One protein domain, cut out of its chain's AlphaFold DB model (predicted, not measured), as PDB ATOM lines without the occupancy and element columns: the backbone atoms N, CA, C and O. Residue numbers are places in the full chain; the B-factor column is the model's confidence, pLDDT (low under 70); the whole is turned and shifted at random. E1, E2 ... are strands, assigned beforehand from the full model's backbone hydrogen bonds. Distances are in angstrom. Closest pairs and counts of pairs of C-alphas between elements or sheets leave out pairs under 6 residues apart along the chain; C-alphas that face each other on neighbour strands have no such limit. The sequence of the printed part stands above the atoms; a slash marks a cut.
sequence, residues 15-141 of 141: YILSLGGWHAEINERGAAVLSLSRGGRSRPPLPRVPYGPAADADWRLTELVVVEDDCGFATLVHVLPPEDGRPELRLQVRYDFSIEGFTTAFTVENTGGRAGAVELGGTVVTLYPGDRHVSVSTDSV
ATOM      1  N   TYR A  15     123.477 103.111  65.602       84.50
ATOM      2  CA  TYR A  15     123.420 103.900  66.816       84.50
ATOM      3  C   TYR A  15     124.513 103.438  67.759       84.50
ATOM      4  O   TYR A  15     124.628 102.250  68.047       84.50
ATOM      5  N   ILE A  16     125.313 104.387  68.231       85.50
ATOM      6  CA  ILE A  16     126.353 104.141  69.221       85.50
ATOM      7  C   ILE A  16     125.884 104.752  70.533       85.50
ATOM      8  O   ILE A  16     125.632 105.955  70.603       85.50
ATOM      9  N   LEU A  17     125.776 103.923  71.565       82.12
ATOM     10  CA  LEU A  17     125.352 104.317  72.904       82.12
ATOM     11  C   LEU A  17     126.498 104.050  73.867       82.12
ATOM     12  O   LEU A  17     127.006 102.936  73.921       82.12
ATOM     13  N   SER A  18     126.948 105.083  74.580       83.06
ATOM     14  CA  SER A  18     128.062 104.991  75.531       83.06
ATOM     15  C   SER A  18     127.657 105.611  76.866       83.06
ATOM     16  O   SER A  18     127.613 106.832  76.952       83.06
ATOM     17  N   LEU A  19     127.302 104.784  77.856       81.44
ATOM     18  CA  LEU A  19     126.684 105.194  79.131       81.44
ATOM     19  C   LEU A  19     127.058 104.228  80.260       81.44
ATOM     20  O   LEU A  19     127.119 103.022  80.031       81.44
ATOM     21  N   GLY A  20     127.309 104.714  81.477       73.94
ATOM     22  CA  GLY A  20     127.600 103.874  82.650       73.94
ATOM     23  C   GLY A  20     128.828 102.969  82.473       73.94
ATOM     24  O   GLY A  20     128.909 101.875  83.041       73.94
ATOM     25  N   GLY A  21     129.769 103.380  81.614       79.81
ATOM     26  CA  GLY A  21     130.925 102.584  81.194       79.81
ATOM     27  C   GLY A  21     130.620 101.483  80.171       79.81
ATOM     28  O   GLY A  21     131.548 100.763  79.785       79.81
ATOM     29  N   TRP A  22     129.365 101.346  79.732       82.12
ATOM     30  CA  TRP A  22     128.956 100.509  78.609       82.12
ATOM     31  C   TRP A  22     129.147 101.226  77.281       82.12
ATOM     32  O   TRP A  22     129.032 102.443  77.195       82.12
ATOM     33  N   HIS A  23     129.387 100.442  76.240       85.94
ATOM     34  CA  HIS A  23     129.384 100.862  74.854       85.94
ATOM     35  C   HIS A  23     128.635  99.815  74.033       85.94
ATOM     36  O   HIS A  23     129.027  98.644  74.037       85.94
ATOM     37  N   ALA A  24     127.568 100.227  73.354       85.56
ATOM     38  CA  ALA A  24     126.777  99.379  72.477       85.56
ATOM     39  C   ALA A  24     126.642  99.988  71.085       85.56
ATOM     40  O   ALA A  24     126.355 101.178  70.941       85.56
ATOM     41  N   GLU A  25     126.794  99.146  70.071       87.94
ATOM     42  CA  GLU A  25     126.484  99.469  68.682       87.94
ATOM     43  C   GLU A  25     125.205  98.732  68.287       87.94
ATOM     44  O   GLU A  25     125.144  97.505  68.356       87.94
ATOM     45  N   ILE A  26     124.182  99.478  67.880       87.88
ATOM     46  CA  ILE A  26     122.863  98.958  67.515       87.88
ATOM     47  C   ILE A  26     122.602  99.273  66.048       87.88
ATOM     48  O   ILE A  26     122.742 100.415  65.615       87.88
ATOM     49  N   ASN A  27     122.208  98.267  65.280       86.69
ATOM     50  CA  ASN A  27     121.818  98.400  63.885       86.69
ATOM     51  C   ASN A  27     120.310  98.650  63.778       86.69
ATOM     52  O   ASN A  27     119.537  97.945  64.419       86.69
ATOM     53  N   GLU A  28     119.875  99.593  62.940       87.19
ATOM     54  CA  GLU A  28     118.453  99.713  62.579       87.19
ATOM     55  C   GLU A  28     117.935  98.444  61.921       87.19
ATOM     56  O   GLU A  28     116.801  98.036  62.159       87.19
ATOM     57  N   ARG A  29     118.775  97.776  61.129       88.12
ATOM     58  CA  ARG A  29     118.377  96.509  60.537       88.12
ATOM     59  C   ARG A  29     118.303  95.434  61.612       88.12
ATOM     60  O   ARG A  29     119.284  95.156  62.306       88.12
ATOM     61  N   GLY A  30     117.111  94.880  61.765       85.31
ATOM     62  CA  GLY A  30     116.791  93.882  62.770       85.31
ATOM     63  C   GLY A  30     116.749  94.392  64.201       85.31
ATOM     64  O   GLY A  30     116.456  93.586  65.070       85.31
ATOM     65  N   ALA A  31     117.054  95.671  64.461       87.62
ATOM     66  CA  ALA A  31     117.392  96.184  65.790       87.62
ATOM     67  C   ALA A  31     118.599  95.447  66.425       87.62
ATOM     68  O   ALA A  31     118.693  95.275  67.636       87.62
ATOM     69  N   ALA A  32     119.529  94.905  65.638       83.75
ATOM     70  CA  ALA A  32     120.561  94.023  66.190       83.75
ATOM     71  C   ALA A  32     121.589  94.789  67.039       83.75
ATOM     72  O   ALA A  32     122.153  95.783  66.586       83.75
ATOM     73  N   VAL A  33     121.905  94.287  68.239       85.25
ATOM     74  CA  VAL A  33     123.098  94.725  68.984       85.25
ATOM     75  C   VAL A  33     124.308  94.061  68.332       85.25
ATOM     76  O   VAL A  33     124.474  92.849  68.428       85.25
ATOM     77  N   LEU A  34     125.131  94.840  67.636       83.50
ATOM     78  CA  LEU A  34     126.306  94.360  66.902       83.50
ATOM     79  C   LEU A  34     127.518  94.184  67.813       83.50
ATOM     80  O   LEU A  34     128.303  93.252  67.647       83.50
ATOM     81  N   SER A  35     127.669  95.084  68.780       83.88
ATOM     82  CA  SER A  35     128.719  95.019  69.783       83.88
ATOM     83  C   SER A  35     128.190  95.519  71.118       83.88
ATOM     84  O   SER A  35     127.356  96.422  71.174       83.88
ATOM     85  N   LEU A  36     128.661  94.898  72.197       85.12
ATOM     86  CA  LEU A  36     128.391  95.324  73.560       85.12
ATOM     87  C   LEU A  36     129.676  95.160  74.364       85.12
ATOM     88  O   LEU A  36     130.253  94.074  74.426       85.12
ATOM     89  N   SER A  37     130.143  96.235  74.980       84.75
ATOM     90  CA  SER A  37     131.352  96.207  75.793       84.75
ATOM     91  C   SER A  37     131.214  97.067  77.035       84.75
ATOM     92  O   SER A  37     130.413  97.996  77.068       84.75
ATOM     93  N   ARG A  38     132.004  96.754  78.063       83.50
ATOM     94  CA  ARG A  38     132.117  97.570  79.275       83.50
ATOM     95  C   ARG A  38     133.575  97.695  79.683       83.50
ATOM     96  O   ARG A  38     134.262  96.679  79.800       83.50
ATOM     97  N   GLY A  39     134.063  98.921  79.874       80.56
ATOM     98  CA  GLY A  39     135.460  99.166  80.268       80.56
ATOM     99  C   GLY A  39     136.491  98.468  79.363       80.56
ATOM    100  O   GLY A  39     137.470  97.914  79.856       80.56
ATOM    101  N   GLY A  40     136.227  98.407  78.053       75.00
ATOM    102  CA  GLY A  40     137.098  97.760  77.062       75.00
ATOM    103  C   GLY A  40     136.963  96.235  76.947       75.00
ATOM    104  O   GLY A  40     137.611  95.634  76.092       75.00
ATOM    105  N   ARG A  41     136.118  95.582  77.757       76.94
ATOM    106  CA  ARG A  41     135.824  94.147  77.621       76.94
ATOM    107  C   ARG A  41     134.635  93.949  76.694       76.94
ATOM    108  O   ARG A  41     133.515  94.300  77.055       76.94
ATOM    109  N   SER A  42     134.894  93.391  75.514       75.50
ATOM    110  CA  SER A  42     133.850  92.992  74.570       75.50
ATOM    111  C   SER A  42     133.137  91.737  75.065       75.50
ATOM    112  O   SER A  42     133.782  90.779  75.501       75.50
ATOM    113  N   ARG A  43     131.809  91.742  74.995       69.12
ATOM    114  CA  ARG A  43     130.989  90.537  75.081       69.12
ATOM    115  C   ARG A  43     130.505  90.180  73.675       69.12
ATOM    116  O   ARG A  43     130.250  91.083  72.875       69.12
ATOM    117  N   PRO A  44     130.376  88.881  73.357       60.12
ATOM    118  CA  PRO A  44     129.740  88.486  72.114       60.12
ATOM    119  C   PRO A  44     128.339  89.114  72.053       60.12
ATOM    120  O   PRO A  44     127.638  89.111  73.072       60.12
ATOM    121  N   PRO A  45     127.937  89.672  70.898       57.41
ATOM    122  CA  PRO A  45     126.590  90.183  70.722       57.41
ATOM    123  C   PRO A  45     125.613  89.046  71.000       57.41
ATOM    124  O   PRO A  45     125.729  87.947  70.454       57.41
ATOM    125  N   LEU A  46     124.685  89.284  71.916       57.81
ATOM    126  CA  LEU A  46     123.701  88.277  72.267       57.81
ATOM    127  C   LEU A  46     122.665  88.216  71.141       57.81
ATOM    128  O   LEU A  46     122.231  89.268  70.664       57.81
ATOM    129  N   PRO A  47     122.226  87.019  70.721       52.34
ATOM    130  CA  PRO A  47     121.127  86.895  69.778       52.34
ATOM    131  C   PRO A  47     119.840  87.276  70.515       52.34
ATOM    132  O   PRO A  47     119.195  86.442  71.143       52.34
ATOM    133  N   ARG A  48     119.510  88.567  70.547       59.38
ATOM    134  CA  ARG A  48     118.345  89.085  71.282       59.38
ATOM    135  C   ARG A  48     117.587  90.112  70.458       59.38
ATOM    136  O   ARG A  48     117.271  91.204  70.920       59.38
ATOM    137  N   VAL A  49     117.317  89.723  69.223       59.69
ATOM    138  CA  VAL A  49     116.431  90.415  68.294       59.69
ATOM    139  C   VAL A  49     115.397  89.440  67.763       59.69
ATOM    140  O   VAL A  49     115.625  88.228  67.824       59.69
ATOM    141  N   PRO A  50     114.225  89.935  67.339       63.22
ATOM    142  CA  PRO A  50     113.129  89.059  66.974       63.22
ATOM    143  C   PRO A  50     113.517  88.140  65.825       63.22
ATOM    144  O   PRO A  50     114.148  88.560  64.861       63.22
ATOM    145  N   TYR A  51     113.127  86.878  65.950       64.56
ATOM    146  CA  TYR A  51     113.305  85.877  64.909       64.56
ATOM    147  C   TYR A  51     112.336  86.133  63.743       64.56
ATOM    148  O   TYR A  51     111.303  86.792  63.892       64.56
ATOM    149  N   GLY A  52     112.659  85.586  62.571       73.31
ATOM    150  CA  GLY A  52     111.792  85.654  61.394       73.31
ATOM    151  C   GLY A  52     111.790  87.036  60.722       73.31
ATOM    152  O   GLY A  52     112.833  87.685  60.679       73.31
ATOM    153  N   PRO A  53     110.654  87.513  60.176       73.81
ATOM    154  CA  PRO A  53     110.618  88.680  59.282       73.81
ATOM    155  C   PRO A  53     111.095  89.986  59.930       73.81
ATOM    156  O   PRO A  53     111.485  90.920  59.238       73.81
ATOM    157  N   ALA A  54     111.093  90.057  61.259       82.25
ATOM    158  CA  ALA A  54     111.545  91.222  62.003       82.25
ATOM    159  C   ALA A  54     113.078  91.295  62.176       82.25
ATOM    160  O   ALA A  54     113.584  92.369  62.508       82.25
ATOM    161  N   ALA A  55     113.805  90.194  61.933       82.19
ATOM    162  CA  ALA A  55     115.267  90.123  62.031       82.19
ATOM    163  C   ALA A  55     115.976  90.899  60.911       82.19
ATOM    164  O   ALA A  55     117.059  91.435  61.121       82.19
ATOM    165  N   ASP A  56     115.357  90.976  59.733       82.62
ATOM    166  CA  ASP A  56     115.918  91.649  58.555       82.62
ATOM    167  C   ASP A  56     115.215  92.971  58.225       82.62
ATOM    168  O   ASP A  56     115.620  93.665  57.287       82.62
ATOM    169  N   ALA A  57     114.178  93.310  58.994       86.19
ATOM    170  CA  ALA A  57     113.379  94.512  58.828       86.19
ATOM    171  C   ALA A  57     114.141  95.777  59.234       86.19
ATOM    172  O   ALA A  57     115.002  95.745  60.114       86.19
ATOM    173  N   ASP A  58     113.767  96.911  58.646       88.62
ATOM    174  CA  ASP A  58     114.274  98.215  59.059       88.62
ATOM    175  C   ASP A  58     113.468  98.741  60.249       88.62
ATOM    176  O   ASP A  58     112.259  98.999  60.170       88.62
ATOM    177  N   TRP A  59     114.152  98.887  61.379       91.62
ATOM    178  CA  TRP A  59     113.585  99.433  62.599       91.62
ATOM    179  C   TRP A  59     113.817 100.928  62.682       91.62
ATOM    180  O   TRP A  59     114.885 101.435  62.352       91.62
ATOM    181  N   ARG A  60     112.826 101.641  63.210       91.56
ATOM    182  CA  ARG A  60     112.920 103.080  63.417       91.56
ATOM    183  C   ARG A  60     113.242 103.381  64.873       91.56
ATOM    184  O   ARG A  60     112.461 103.023  65.752       91.56
ATOM    185  N   LEU A  61     114.328 104.109  65.131       91.44
ATOM    186  CA  LEU A  61     114.550 104.731  66.438       91.44
ATOM    187  C   LEU A  61     113.461 105.781  66.688       91.44
ATOM    188  O   LEU A  61     113.256 106.697  65.888       91.44
ATOM    189  N   THR A  62     112.743 105.625  67.793       93.00
ATOM    190  CA  THR A  62     111.630 106.505  68.178       93.00
ATOM    191  C   THR A  62     111.926 107.299  69.434       93.00
ATOM    192  O   THR A  62     111.419 108.407  69.583       93.00
ATOM    193  N   GLU A  63     112.772 106.762  70.308       90.31
ATOM    194  CA  GLU A  63     113.137 107.409  71.555       90.31
ATOM    195  C   GLU A  63     114.598 107.113  71.875       90.31
ATOM    196  O   GLU A  63     115.057 105.979  71.735       90.31
ATOM    197  N   LEU A  64     115.319 108.144  72.297       87.75
ATOM    198  CA  LEU A  64     116.673 108.044  72.808       87.75
ATOM    199  C   LEU A  64     116.787 109.014  73.972       87.75
ATOM    200  O   LEU A  64     116.642 110.223  73.788       87.75
ATOM    201  N   VAL A  65     117.034 108.477  75.158       87.00
ATOM    202  CA  VAL A  65     117.174 109.262  76.378       87.00
ATOM    203  C   VAL A  65     118.479 108.886  77.050       87.00
ATOM    204  O   VAL A  65     118.801 107.714  77.217       87.00
ATOM    205  N   VAL A  66     119.214 109.909  77.457       81.06
ATOM    206  CA  VAL A  66     120.432 109.797  78.249       81.06
ATOM    207  C   VAL A  66     120.171 110.558  79.543       81.06
ATOM    208  O   VAL A  66     119.885 111.755  79.493       81.06
ATOM    209  N   VAL A  67     120.180 109.857  80.676       78.50
ATOM    210  CA  VAL A  67     119.903 110.414  82.005       78.50
ATOM    211  C   VAL A  67     121.172 110.338  82.829       78.50
ATOM    212  O   VAL A  67     121.439 109.318  83.464       78.50
ATOM    213  N   GLU A  68     121.923 111.439  82.809       68.81
ATOM    214  CA  GLU A  68     123.250 111.537  83.427       68.81
ATOM    215  C   GLU A  68     124.207 110.482  82.820       68.81
ATOM    216  O   GLU A  68     123.784 109.552  82.135       68.81
ATOM    217  N   ASP A  69     125.525 110.628  82.951       72.06
ATOM    218  CA  ASP A  69     126.475 109.753  82.226       72.06
ATOM    219  C   ASP A  69     126.392 108.260  82.622       72.06
ATOM    220  O   ASP A  69     127.099 107.416  82.065       72.06
ATOM    221  N   ASP A  70     125.506 107.917  83.558       79.81
ATOM    222  CA  ASP A  70     125.378 106.617  84.200       79.81
ATOM    223  C   ASP A  70     124.215 105.768  83.671       79.81
ATOM    224  O   ASP A  70     124.293 104.535  83.742       79.81
ATOM    225  N   CYS A  71     123.161 106.388  83.124       83.44
ATOM    226  CA  CYS A  71     121.936 105.697  82.728       83.44
ATOM    227  C   CYS A  71     121.347 106.233  81.417       83.44
ATOM    228  O   CYS A  71     121.481 107.397  81.052       83.44
ATOM    229  N   GLY A  72     120.617 105.390  80.696       87.62
ATOM    230  CA  GLY A  72     119.840 105.837  79.545       87.62
ATOM    231  C   GLY A  72     119.172 104.690  78.822       87.62
ATOM    232  O   GLY A  72     119.286 103.536  79.221       87.62
ATOM    233  N   PHE A  73     118.447 105.004  77.759       90.38
ATOM    234  CA  PHE A  73     117.760 103.997  76.980       90.38
ATOM    235  C   PHE A  73     117.519 104.419  75.535       90.38
ATOM    236  O   PHE A  73     117.437 105.604  75.209       90.38
ATOM    237  N   ALA A  74     117.344 103.422  74.674       90.69
ATOM    238  CA  ALA A  74     116.934 103.596  73.290       90.69
ATOM    239  C   ALA A  74     115.746 102.690  72.967       90.69
ATOM    240  O   ALA A  74     115.732 101.519  73.346       90.69
ATOM    241  N   THR A  75     114.769 103.222  72.236       93.12
ATOM    242  CA  THR A  75     113.564 102.498  71.824       93.12
ATOM    243  C   THR A  75     113.443 102.495  70.306       93.12
ATOM    244  O   THR A  75     113.279 103.545  69.674       93.12
ATOM    245  N   LEU A  76     113.464 101.302  69.718       93.38
ATOM    246  CA  LEU A  76     113.239 101.073  68.298       93.38
ATOM    247  C   LEU A  76     111.869 100.424  68.095       93.38
ATOM    248  O   LEU A  76     111.455  99.567  68.874       93.38
ATOM    249  N   VAL A  77     111.167 100.823  67.037       94.06
ATOM    250  CA  VAL A  77     109.833 100.319  66.692       94.06
ATOM    251  C   VAL A  77     109.809  99.868  65.239       94.06
ATOM    252  O   VAL A  77     110.381 100.519  64.362       94.06
ATOM    253  N   HIS A  78     109.096  98.777  64.988       93.56
ATOM    254  CA  HIS A  78     108.763  98.302  63.653       93.56
ATOM    255  C   HIS A  78     107.300  97.844  63.623       93.56
ATOM    256  O   HIS A  78     106.769  97.381  64.632       93.56
ATOM    257  N   VAL A  79     106.634  97.982  62.477       93.62
ATOM    258  CA  VAL A  79     105.264  97.490  62.283       93.62
ATOM    259  C   VAL A  79     105.309  96.386  61.245       93.62
ATOM    260  O   VAL A  79     105.681  96.636  60.101       93.62
ATOM    261  N   LEU A  80     104.919  95.178  61.646       91.19
ATOM    262  CA  LEU A  80     104.715  94.087  60.708       91.19
ATOM    263  C   LEU A  80     103.288  94.167  60.162       91.19
ATOM    264  O   LEU A  80     102.339  94.060  60.949       91.19
ATOM    265  N   PRO A  81     103.118  94.301  58.836       90.88
ATOM    266  CA  PRO A  81     101.798  94.249  58.239       90.88
ATOM    267  C   PRO A  81     101.168  92.860  58.445       90.88
ATOM    268  O   PRO A  81     101.883  91.862  58.647       90.88
ATOM    269  N   PRO A  82      99.828  92.777  58.381       91.19
ATOM    270  CA  PRO A  82      99.139  91.500  58.427       91.19
ATOM    271  C   PRO A  82      99.555  90.644  57.225       91.19
ATOM    272  O   PRO A  82      99.609  91.111  56.090       91.19
ATOM    273  N   GLU A  83      99.808  89.369  57.479       88.69
ATOM    274  CA  GLU A  83     100.178  88.357  56.484       88.69
ATOM    275  C   GLU A  83      99.467  87.056  56.863       88.69
ATOM    276  O   GLU A  83      99.020  86.950  58.000       88.69
ATOM    277  N   ASP A  84      99.282  86.109  55.943       80.94
ATOM    278  CA  ASP A  84      98.554  84.841  56.137       80.94
ATOM    279  C   ASP A  84      98.469  84.345  57.597       80.94
ATOM    280  O   ASP A  84      99.422  83.836  58.179       80.94
ATOM    281  N   GLY A  85      97.301  84.534  58.225       80.88
ATOM    282  CA  GLY A  85      97.032  84.138  59.617       80.88
ATOM    283  C   GLY A  85      97.668  85.001  60.726       80.88
ATOM    284  O   GLY A  85      97.152  85.008  61.842       80.88
ATOM    285  N   ARG A  86      98.714  85.785  60.445       87.56
ATOM    286  CA  ARG A  86      99.342  86.739  61.379       87.56
ATOM    287  C   ARG A  86      98.596  88.083  61.376       87.56
ATOM    288  O   ARG A  86      98.325  88.632  60.304       87.56
ATOM    289  N   PRO A  87      98.205  88.642  62.532       92.44
ATOM    290  CA  PRO A  87      97.576  89.957  62.576       92.44
ATOM    291  C   PRO A  87      98.600  91.066  62.300       92.44
ATOM    292  O   PRO A  87      99.792  90.799  62.160       92.44
ATOM    293  N   GLU A  88      98.137  92.309  62.210       94.50
ATOM    294  CA  GLU A  88      99.047  93.456  62.228       94.50
ATOM    295  C   GLU A  88      99.703  93.559  63.607       94.50
ATOM    296  O   GLU A  88      99.021  93.518  64.637       94.50
ATOM    297  N   LEU A  89     101.031  93.673  63.628       93.75
ATOM    298  CA  LEU A  89     101.795  93.709  64.866       93.75
ATOM    299  C   LEU A  89     102.617  94.982  64.945       93.75
ATOM    300  O   LEU A  89     103.391  95.292  64.038       93.75
ATOM    301  N   ARG A  90     102.539  95.656  66.087       94.75
ATOM    302  CA  ARG A  90     103.522  96.659  66.468       94.75
ATOM    303  C   ARG A  90     104.572  95.990  67.335       94.75
ATOM    304  O   ARG A  90     104.275  95.438  68.392       94.75
ATOM    305  N   LEU A  91     105.810  96.044  66.874       93.25
ATOM    306  CA  LEU A  91     106.959  95.520  67.582       93.25
ATOM    307  C   LEU A  91     107.769  96.673  68.163       93.25
ATOM    308  O   LEU A  91     107.952  97.708  67.520       93.25
ATOM    309  N   GLN A  92     108.291  96.482  69.365       93.62
ATOM    310  CA  GLN A  92     109.166  97.448  70.011       93.62
ATOM    311  C   GLN A  92     110.322  96.718  70.685       93.62
ATOM    312  O   GLN A  92     110.101  95.777  71.441       93.62
ATOM    313  N   VAL A  93     111.545  97.189  70.457       91.44
ATOM    314  CA  VAL A  93     112.704  96.806  71.262       91.44
ATOM    315  C   VAL A  93     113.139  98.019  72.061       91.44
ATOM    316  O   VAL A  93     113.278  99.116  71.519       91.44
ATOM    317  N   ARG A  94     113.350  97.822  73.354       91.75
ATOM    318  CA  ARG A  94     113.917  98.821  74.247       91.75
ATOM    319  C   ARG A  94     115.221  98.295  74.825       91.75
ATOM    320  O   ARG A  94     115.261  97.166  75.309       91.75
ATOM    321  N   TYR A  95     116.253  99.123  74.771       89.19
ATOM    322  CA  TYR A  95     117.547  98.885  75.393       89.19
ATOM    323  C   TYR A  95     117.707  99.856  76.543       89.19
ATOM    324  O   TYR A  95     117.713 101.059  76.302       89.19
ATOM    325  N   ASP A  96     117.849  99.348  77.757       89.19
ATOM    326  CA  ASP A  96     118.144 100.140  78.943       89.19
ATOM    327  C   ASP A  96     119.600  99.899  79.365       89.19
ATOM    328  O   ASP A  96     120.078  98.763  79.443       89.19
ATOM    329  N   PHE A  97     120.300 100.995  79.635       86.81
ATOM    330  CA  PHE A  97     121.699 101.059  80.033       86.81
ATOM    331  C   PHE A  97     121.778 101.614  81.443       86.81
ATOM    332  O   PHE A  97     121.191 102.655  81.738       86.81
ATOM    333  N   SER A  98     122.533 100.939  82.298       84.69
ATOM    334  CA  SER A  98     122.861 101.432  83.630       84.69
ATOM    335  C   SER A  98     124.216 100.899  84.081       84.69
ATOM    336  O   SER A  98     124.757  99.934  83.525       84.69
ATOM    337  N   ILE A  99     124.738 101.464  85.165       82.62
ATOM    338  CA  ILE A  99     125.901 100.913  85.871       82.62
ATOM    339  C   ILE A  99     125.692  99.462  86.340       82.62
ATOM    340  O   ILE A  99     126.673  98.732  86.512       82.62
ATOM    341  N   GLU A 100     124.447  99.023  86.530       82.06
ATOM    342  CA  GLU A 100     124.106  97.685  87.023       82.06
ATOM    343  C   GLU A 100     124.074  96.652  85.893       82.06
ATOM    344  O   GLU A 100     124.418  95.486  86.095       82.06
ATOM    345  N   GLY A 101     123.737  97.079  84.675       83.44
ATOM    346  CA  GLY A 101     123.627  96.157  83.558       83.44
ATOM    347  C   GLY A 101     123.038  96.749  82.289       83.44
ATOM    348  O   GLY A 101     122.710  97.934  82.200       83.44
ATOM    349  N   PHE A 102     122.899  95.858  81.316       85.12
ATOM    350  CA  PHE A 102     122.253  96.105  80.039       85.12
ATOM    351  C   PHE A 102     120.986  95.253  79.958       85.12
ATOM    352  O   PHE A 102     121.046  94.030  80.095       85.12
ATOM    353  N   THR A 103     119.839  95.890  79.752       86.81
ATOM    354  CA  THR A 103     118.548  95.200  79.637       86.81
ATOM    355  C   THR A 103     117.985  95.398  78.242       86.81
ATOM    356  O   THR A 103     117.956  96.513  77.732       86.81
ATOM    357  N   THR A 104     117.490  94.318  77.647       86.62
ATOM    358  CA  THR A 104     116.726  94.350  76.402       86.62
ATOM    359  C   THR A 104     115.308  93.878  76.680       86.62
ATOM    360  O   THR A 104     115.099  92.746  77.118       86.62
ATOM    361  N   ALA A 105     114.321  94.716  76.385       88.69
ATOM    362  CA  ALA A 105     112.913  94.354  76.434       88.69
ATOM    363  C   ALA A 105     112.318  94.352  75.025       88.69
ATOM    364  O   ALA A 105     112.337  95.364  74.325       88.69
ATOM    365  N   PHE A 106     111.755  93.217  74.623       88.62
ATOM    366  CA  PHE A 106     111.019  93.053  73.381       88.62
ATOM    367  C   PHE A 106     109.520  93.038  73.656       88.62
ATOM    368  O   PHE A 106     109.030  92.226  74.432       88.62
ATOM    369  N   THR A 107     108.780  93.931  73.018       90.81
ATOM    370  CA  THR A 107     107.323  93.999  73.084       90.81
ATOM    371  C   THR A 107     106.733  93.643  71.728       90.81
ATOM    372  O   THR A 107     107.168  94.169  70.704       90.81
ATOM    373  N   VAL A 108     105.680  92.829  71.748       92.00
ATOM    374  CA  VAL A 108     104.791  92.598  70.608       92.00
ATOM    375  C   VAL A 108     103.380  92.975  71.006       92.00
ATOM    376  O   VAL A 108     102.875  92.518  72.028       92.00
ATOM    377  N   GLU A 109     102.746  93.807  70.197       94.44
ATOM    378  CA  GLU A 109     101.367  94.244  70.373       94.44
ATOM    379  C   GLU A 109     100.567  93.881  69.124       94.44
ATOM    380  O   GLU A 109     100.975  94.205  68.005       94.44
ATOM    381  N   ASN A 110      99.428  93.217  69.308       95.25
ATOM    382  CA  ASN A 110      98.476  92.999  68.229       95.25
ATOM    383  C   ASN A 110      97.622  94.256  68.049       95.25
ATOM    384  O   ASN A 110      96.721  94.539  68.836       95.25
ATOM    385  N   THR A 111      97.916  94.991  66.983       96.12
ATOM    386  CA  THR A 111      97.220  96.234  66.618       96.12
ATOM    387  C   THR A 111      96.130  95.999  65.571       96.12
ATOM    388  O   THR A 111      95.326  96.886  65.290       96.12
ATOM    389  N   GLY A 112      96.059  94.782  65.025       91.25
ATOM    390  CA  GLY A 112      95.065  94.381  64.045       91.25
ATOM    391  C   GLY A 112      93.729  93.957  64.659       91.25
ATOM    392  O   GLY A 112      93.609  93.622  65.834       91.25
ATOM    393  N   GLY A 113      92.697  93.890  63.816       93.06
ATOM    394  CA  GLY A 113      91.339  93.500  64.222       93.06
ATOM    395  C   GLY A 113      91.094  91.992  64.376       93.06
ATOM    396  O   GLY A 113      89.942  91.584  64.498       93.06
ATOM    397  N   ARG A 114      92.132  91.144  64.329       92.44
ATOM    398  CA  ARG A 114      92.002  89.678  64.428       92.44
ATOM    399  C   ARG A 114      92.999  89.094  65.414       92.44
ATOM    400  O   ARG A 114      94.086  89.635  65.573       92.44
ATOM    401  N   ALA A 115      92.653  87.970  66.032       93.12
ATOM    402  CA  ALA A 115      93.621  87.195  66.794       93.12
ATOM    403  C   ALA A 115      94.609  86.478  65.861       93.12
ATOM    404  O   ALA A 115      94.275  86.183  64.710       93.12
ATOM    405  N   GLY A 116      95.793  86.146  66.368       89.06
ATOM    406  CA  GLY A 116      96.678  85.197  65.700       89.06
ATOM    407  C   GLY A 116      97.885  84.795  66.535       89.06
ATOM    408  O   GLY A 116      98.174  85.386  67.576       89.06
ATOM    409  N   ALA A 117      98.553  83.741  66.080       87.75
ATOM    410  CA  ALA A 117      99.719  83.178  66.741       87.75
ATOM    411  C   ALA A 117     101.006  83.853  66.250       87.75
ATOM    412  O   ALA A 117     101.171  84.106  65.056       87.75
ATOM    413  N   VAL A 118     101.919  84.124  67.177       83.56
ATOM    414  CA  VAL A 118     103.247  84.684  66.916       83.56
ATOM    415  C   VAL A 118     104.297  83.861  67.651       83.56
ATOM    416  O   VAL A 118     104.073  83.447  68.786       83.56
ATOM    417  N   GLU A 119     105.439  83.608  67.020       81.94
ATOM    418  CA  GLU A 119     106.562  82.932  67.672       81.94
ATOM    419  C   GLU A 119     107.540  83.962  68.242       81.94
ATOM    420  O   GLU A 119     108.033  84.835  67.528       81.94
ATOM    421  N   LEU A 120     107.823  83.857  69.540       75.81
ATOM    422  CA  LEU A 120     108.692  84.746  70.302       75.81
ATOM    423  C   LEU A 120     109.718  83.904  71.058       75.81
ATOM    424  O   LEU A 120     109.375  83.204  72.007       75.81
ATOM    425  N   GLY A 121     110.983  83.945  70.635       68.69
ATOM    426  CA  GLY A 121     112.059  83.213  71.317       68.69
ATOM    427  C   GLY A 121     111.814  81.704  71.422       68.69
ATOM    428  O   GLY A 121     112.101  81.116  72.460       68.69
ATOM    429  N   GLY A 122     111.223  81.096  70.387       73.00
ATOM    430  CA  GLY A 122     110.847  79.678  70.369       73.00
ATOM    431  C   GLY A 122     109.547  79.343  71.112       73.00
ATOM    432  O   GLY A 122     109.181  78.173  71.196       73.00
ATOM    433  N   THR A 123     108.834  80.338  71.648       77.38
ATOM    434  CA  THR A 123     107.514  80.160  72.274       77.38
ATOM    435  C   THR A 123     106.425  80.726  71.373       77.38
ATOM    436  O   THR A 123     106.473  81.895  71.002       77.38
ATOM    437  N   VAL A 124     105.411  79.923  71.048       84.56
ATOM    438  CA  VAL A 124     104.236  80.401  70.307       84.56
ATOM    439  C   VAL A 124     103.234  81.017  71.280       84.56
ATOM    440  O   VAL A 124     102.758  80.351  72.198       84.56
ATOM    441  N   VAL A 125     102.892  82.284  71.063       86.44
ATOM    442  CA  VAL A 125     101.915  83.047  71.847       86.44
ATOM    443  C   VAL A 125     100.740  83.412  70.944       86.44
ATOM    444  O   VAL A 125     100.937  83.889  69.830       86.44
ATOM    445  N   THR A 126      99.509  83.195  71.407       91.56
ATOM    446  CA  THR A 126      98.310  83.707  70.720       91.56
ATOM    447  C   THR A 126      97.989  85.090  71.266       91.56
ATOM    448  O   THR A 126      97.860  85.241  72.477       91.56
ATOM    449  N   LEU A 127      97.865  86.082  70.384       91.62
ATOM    450  CA  LEU A 127      97.507  87.455  70.736       91.62
ATOM    451  C   LEU A 127      96.135  87.800  70.162       91.62
ATOM    452  O   LEU A 127      95.928  87.699  68.950       91.62
ATOM    453  N   TYR A 128      95.217  88.252  71.007       94.94
ATOM    454  CA  TYR A 128      93.943  88.852  70.617       94.94
ATOM    455  C   TYR A 128      94.114  90.347  70.287       94.94
ATOM    456  O   TYR A 128      95.148  90.928  70.615       94.94
ATOM    457  N   PRO A 129      93.149  90.990  69.604       95.69
ATOM    458  CA  PRO A 129      93.217  92.424  69.322       95.69
ATOM    459  C   PRO A 129      93.428  93.255  70.594       95.69
ATOM    460  O   PRO A 129      92.652  93.140  71.541       95.69
ATOM    461  N   GLY A 130      94.467  94.091  70.601       92.62
ATOM    462  CA  GLY A 130      94.867  94.899  71.755       92.62
ATOM    463  C   GLY A 130      95.749  94.172  72.774       92.62
ATOM    464  O   GLY A 130      96.238  94.815  73.705       92.62
ATOM    465  N   ASP A 131      95.997  92.868  72.611       94.75
ATOM    466  CA  ASP A 131      96.927  92.152  73.480       94.75
ATOM    467  C   ASP A 131      98.356  92.634  73.261       94.75
ATOM    468  O   ASP A 131      98.821  92.857  72.136       94.75
ATOM    469  N   ARG A 132      99.085  92.699  74.373       92.44
ATOM    470  CA  ARG A 132     100.501  93.026  74.413       92.44
ATOM    471  C   ARG A 132     101.256  91.949  75.174       92.44
ATOM    472  O   ARG A 132     100.927  91.629  76.312       92.44
ATOM    473  N   HIS A 133     102.321  91.450  74.565       88.94
ATOM    474  CA  HIS A 133     103.274  90.546  75.189       88.94
ATOM    475  C   HIS A 133     104.640  91.217  75.306       88.94
ATOM    476  O   HIS A 133     105.061  91.947  74.407       88.94
ATOM    477  N   VAL A 134     105.339  90.963  76.412       86.38
ATOM    478  CA  VAL A 134     106.675  91.501  76.670       86.38
ATOM    479  C   VAL A 134     107.599  90.365  77.084       86.38
ATOM    480  O   VAL A 134     107.311  89.641  78.033       86.38
ATOM    481  N   SER A 135     108.723  90.243  76.387       82.94
ATOM    482  CA  SER A 135     109.842  89.385  76.752       82.94
ATOM    483  C   SER A 135     111.005  90.265  77.192       82.94
ATOM    484  O   SER A 135     111.391  91.189  76.479       82.94
ATOM    485  N   VAL A 136     111.544  90.013  78.382       83.12
ATOM    486  CA  VAL A 136     112.641  90.799  78.953       83.12
ATOM    487  C   VAL A 136     113.850  89.905  79.128       83.12
ATOM    488  O   VAL A 136     113.758  88.800  79.659       83.12
ATOM    489  N   SER A 137     114.997  90.416  78.712       78.06
ATOM    490  CA  SER A 137     116.289  89.824  78.974       78.06
ATOM    491  C   SER A 137     117.182  90.836  79.658       78.06
ATOM    492  O   SER A 137     117.313  91.963  79.194       78.06
ATOM    493  N   THR A 138     117.849  90.403  80.718       79.25
ATOM    494  CA  THR A 138     118.803  91.233  81.451       79.25
ATOM    495  C   THR A 138     120.167  90.578  81.401       79.25
ATOM    496  O   THR A 138     120.300  89.387  81.681       79.25
ATOM    497  N   ASP A 139     121.174  91.370  81.070       72.38
ATOM    498  CA  ASP A 139     122.571  91.004  81.178       72.38
ATOM    499  C   ASP A 139     123.193  91.863  82.279       72.38
ATOM    500  O   ASP A 139     123.580  93.017  82.077       72.38
ATOM    501  N   SER A 140     123.246  91.279  83.474       67.88
ATOM    502  CA  SER A 140     123.929  91.847  84.630       67.88
ATOM    503  C   SER A 140     125.420  91.484  84.627       67.88
ATOM    504  O   SER A 140     125.895  90.636  83.851       67.88
ATOM    505  N   VAL A 141     126.173  92.173  85.486       57.75
ATOM    506  CA  VAL A 141     127.555  91.815  85.843       57.75
ATOM    507  C   VAL A 141     127.556  90.695  86.872       57.75
ATOM    508  O   VAL A 141     126.681  90.727  87.764       57.75
TER     509      VAL A 141
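What this domain is: This is residues 15 to 141 of the 141 residues of an uncharacterized protein of Sinosporangium album (UniProt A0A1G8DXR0). Two antiparallel sheets lie partly face to face as a sandwich: a long, twisted sheet of five strands, E5 E6 E7 E8 E11, and a smaller one, E1 E2 E3 E4, which covers one end of it. At the other end of the long sheet a two-stranded hairpin, E9 and E10, is set between E8 and E11 in the chain, and the long link of residues 44 to 59 joins the two sheets of the sandwich. The printed part has 127 residues with eleven named strands, E1 to E11 in order along the chain, and no named helix; the class is all strand. The whole is compact, with a radius of gyration of the C-alphas of 15.2 A, and elongated, spanning 46 by 26 by 23 A.

How they stand to each other: E1, residues 15 to 19, forms a hairpin with E2, residues 22 to 27, and N 17 and O 24 are within hydrogen-bond range at 2.9 A. E2 forms the next hairpin with E3, residues 33 to 38, with N 23 and O 37 2.8 A apart. E3 and E4, residues 41 to 43, form a third, at 146 degrees between their directions, with N 43 and O 36 2.9 A apart. These four make a meander, each strand the antiparallel neighbour of the one before, with E1 and E4 as edge strands. A second meander holds E5, residues 60 to 67, E6, residues 71 to 80, E7, residues 89 to 97, and E8, residues 101 to 110. Across E5 and E6, N 65 and O 73 are 2.9 A apart; across E6 and E7, N 76 and O 93 are 2.8 A apart; across E7 and E8, N 94 and O 105 are 2.8 A apart. E9, residues 116 to 120, and E10, residues 123 to 127, form a hairpin, with N 118 and O 125 2.8 A apart. E8 and E9 are near each other, with 6 pairs of C-alphas within 10 A. E11, residues 132 to 140, is the antiparallel neighbour of E8, with N 104 and O 137 2.8 A apart, and is an edge strand, as is E5. The two larger sheets form the sandwich with 37 pairs of C-alphas within 10 A; the parts that face each other are 9.9 A centre to centre, and the strands of the one stand at 19 degrees to those of the other. The closest C-alphas of E1 and E6 are those of Leu 19 and Cys 71, 6.0 A apart. E3 and E8 are apart, and so are E4 and E11.

Where its parts are: E1 begins at C-alpha 15, (123.420, 103.900, 66.816). E2 measures 16.5 A from first to last C-alpha and E3 14.0 A. E5 measures 21.2 A and begins at C-alpha 60, (112.920, 103.080, 63.417). E6 measures 30.3 A, E7 26.1 A and E8 29.6 A. E11 measures 25.6 A and ends at C-alpha 140, (123.929, 91.847, 84.630).

The domain as a whole: The two C-alphas farthest apart are those of Gly 40 and Gly 113, 47.7 A. The printed part has no cut, and residue 141 is the chain's last. The link E4 to E5, 16 residues, is long; the link E6 to E7, 8 residues, is short but not tight; the others are tight. The mean pLDDT of the printed part is 84.0, and 13 residues are under 70: 43 to 51, 68, 121, and 140 to 141.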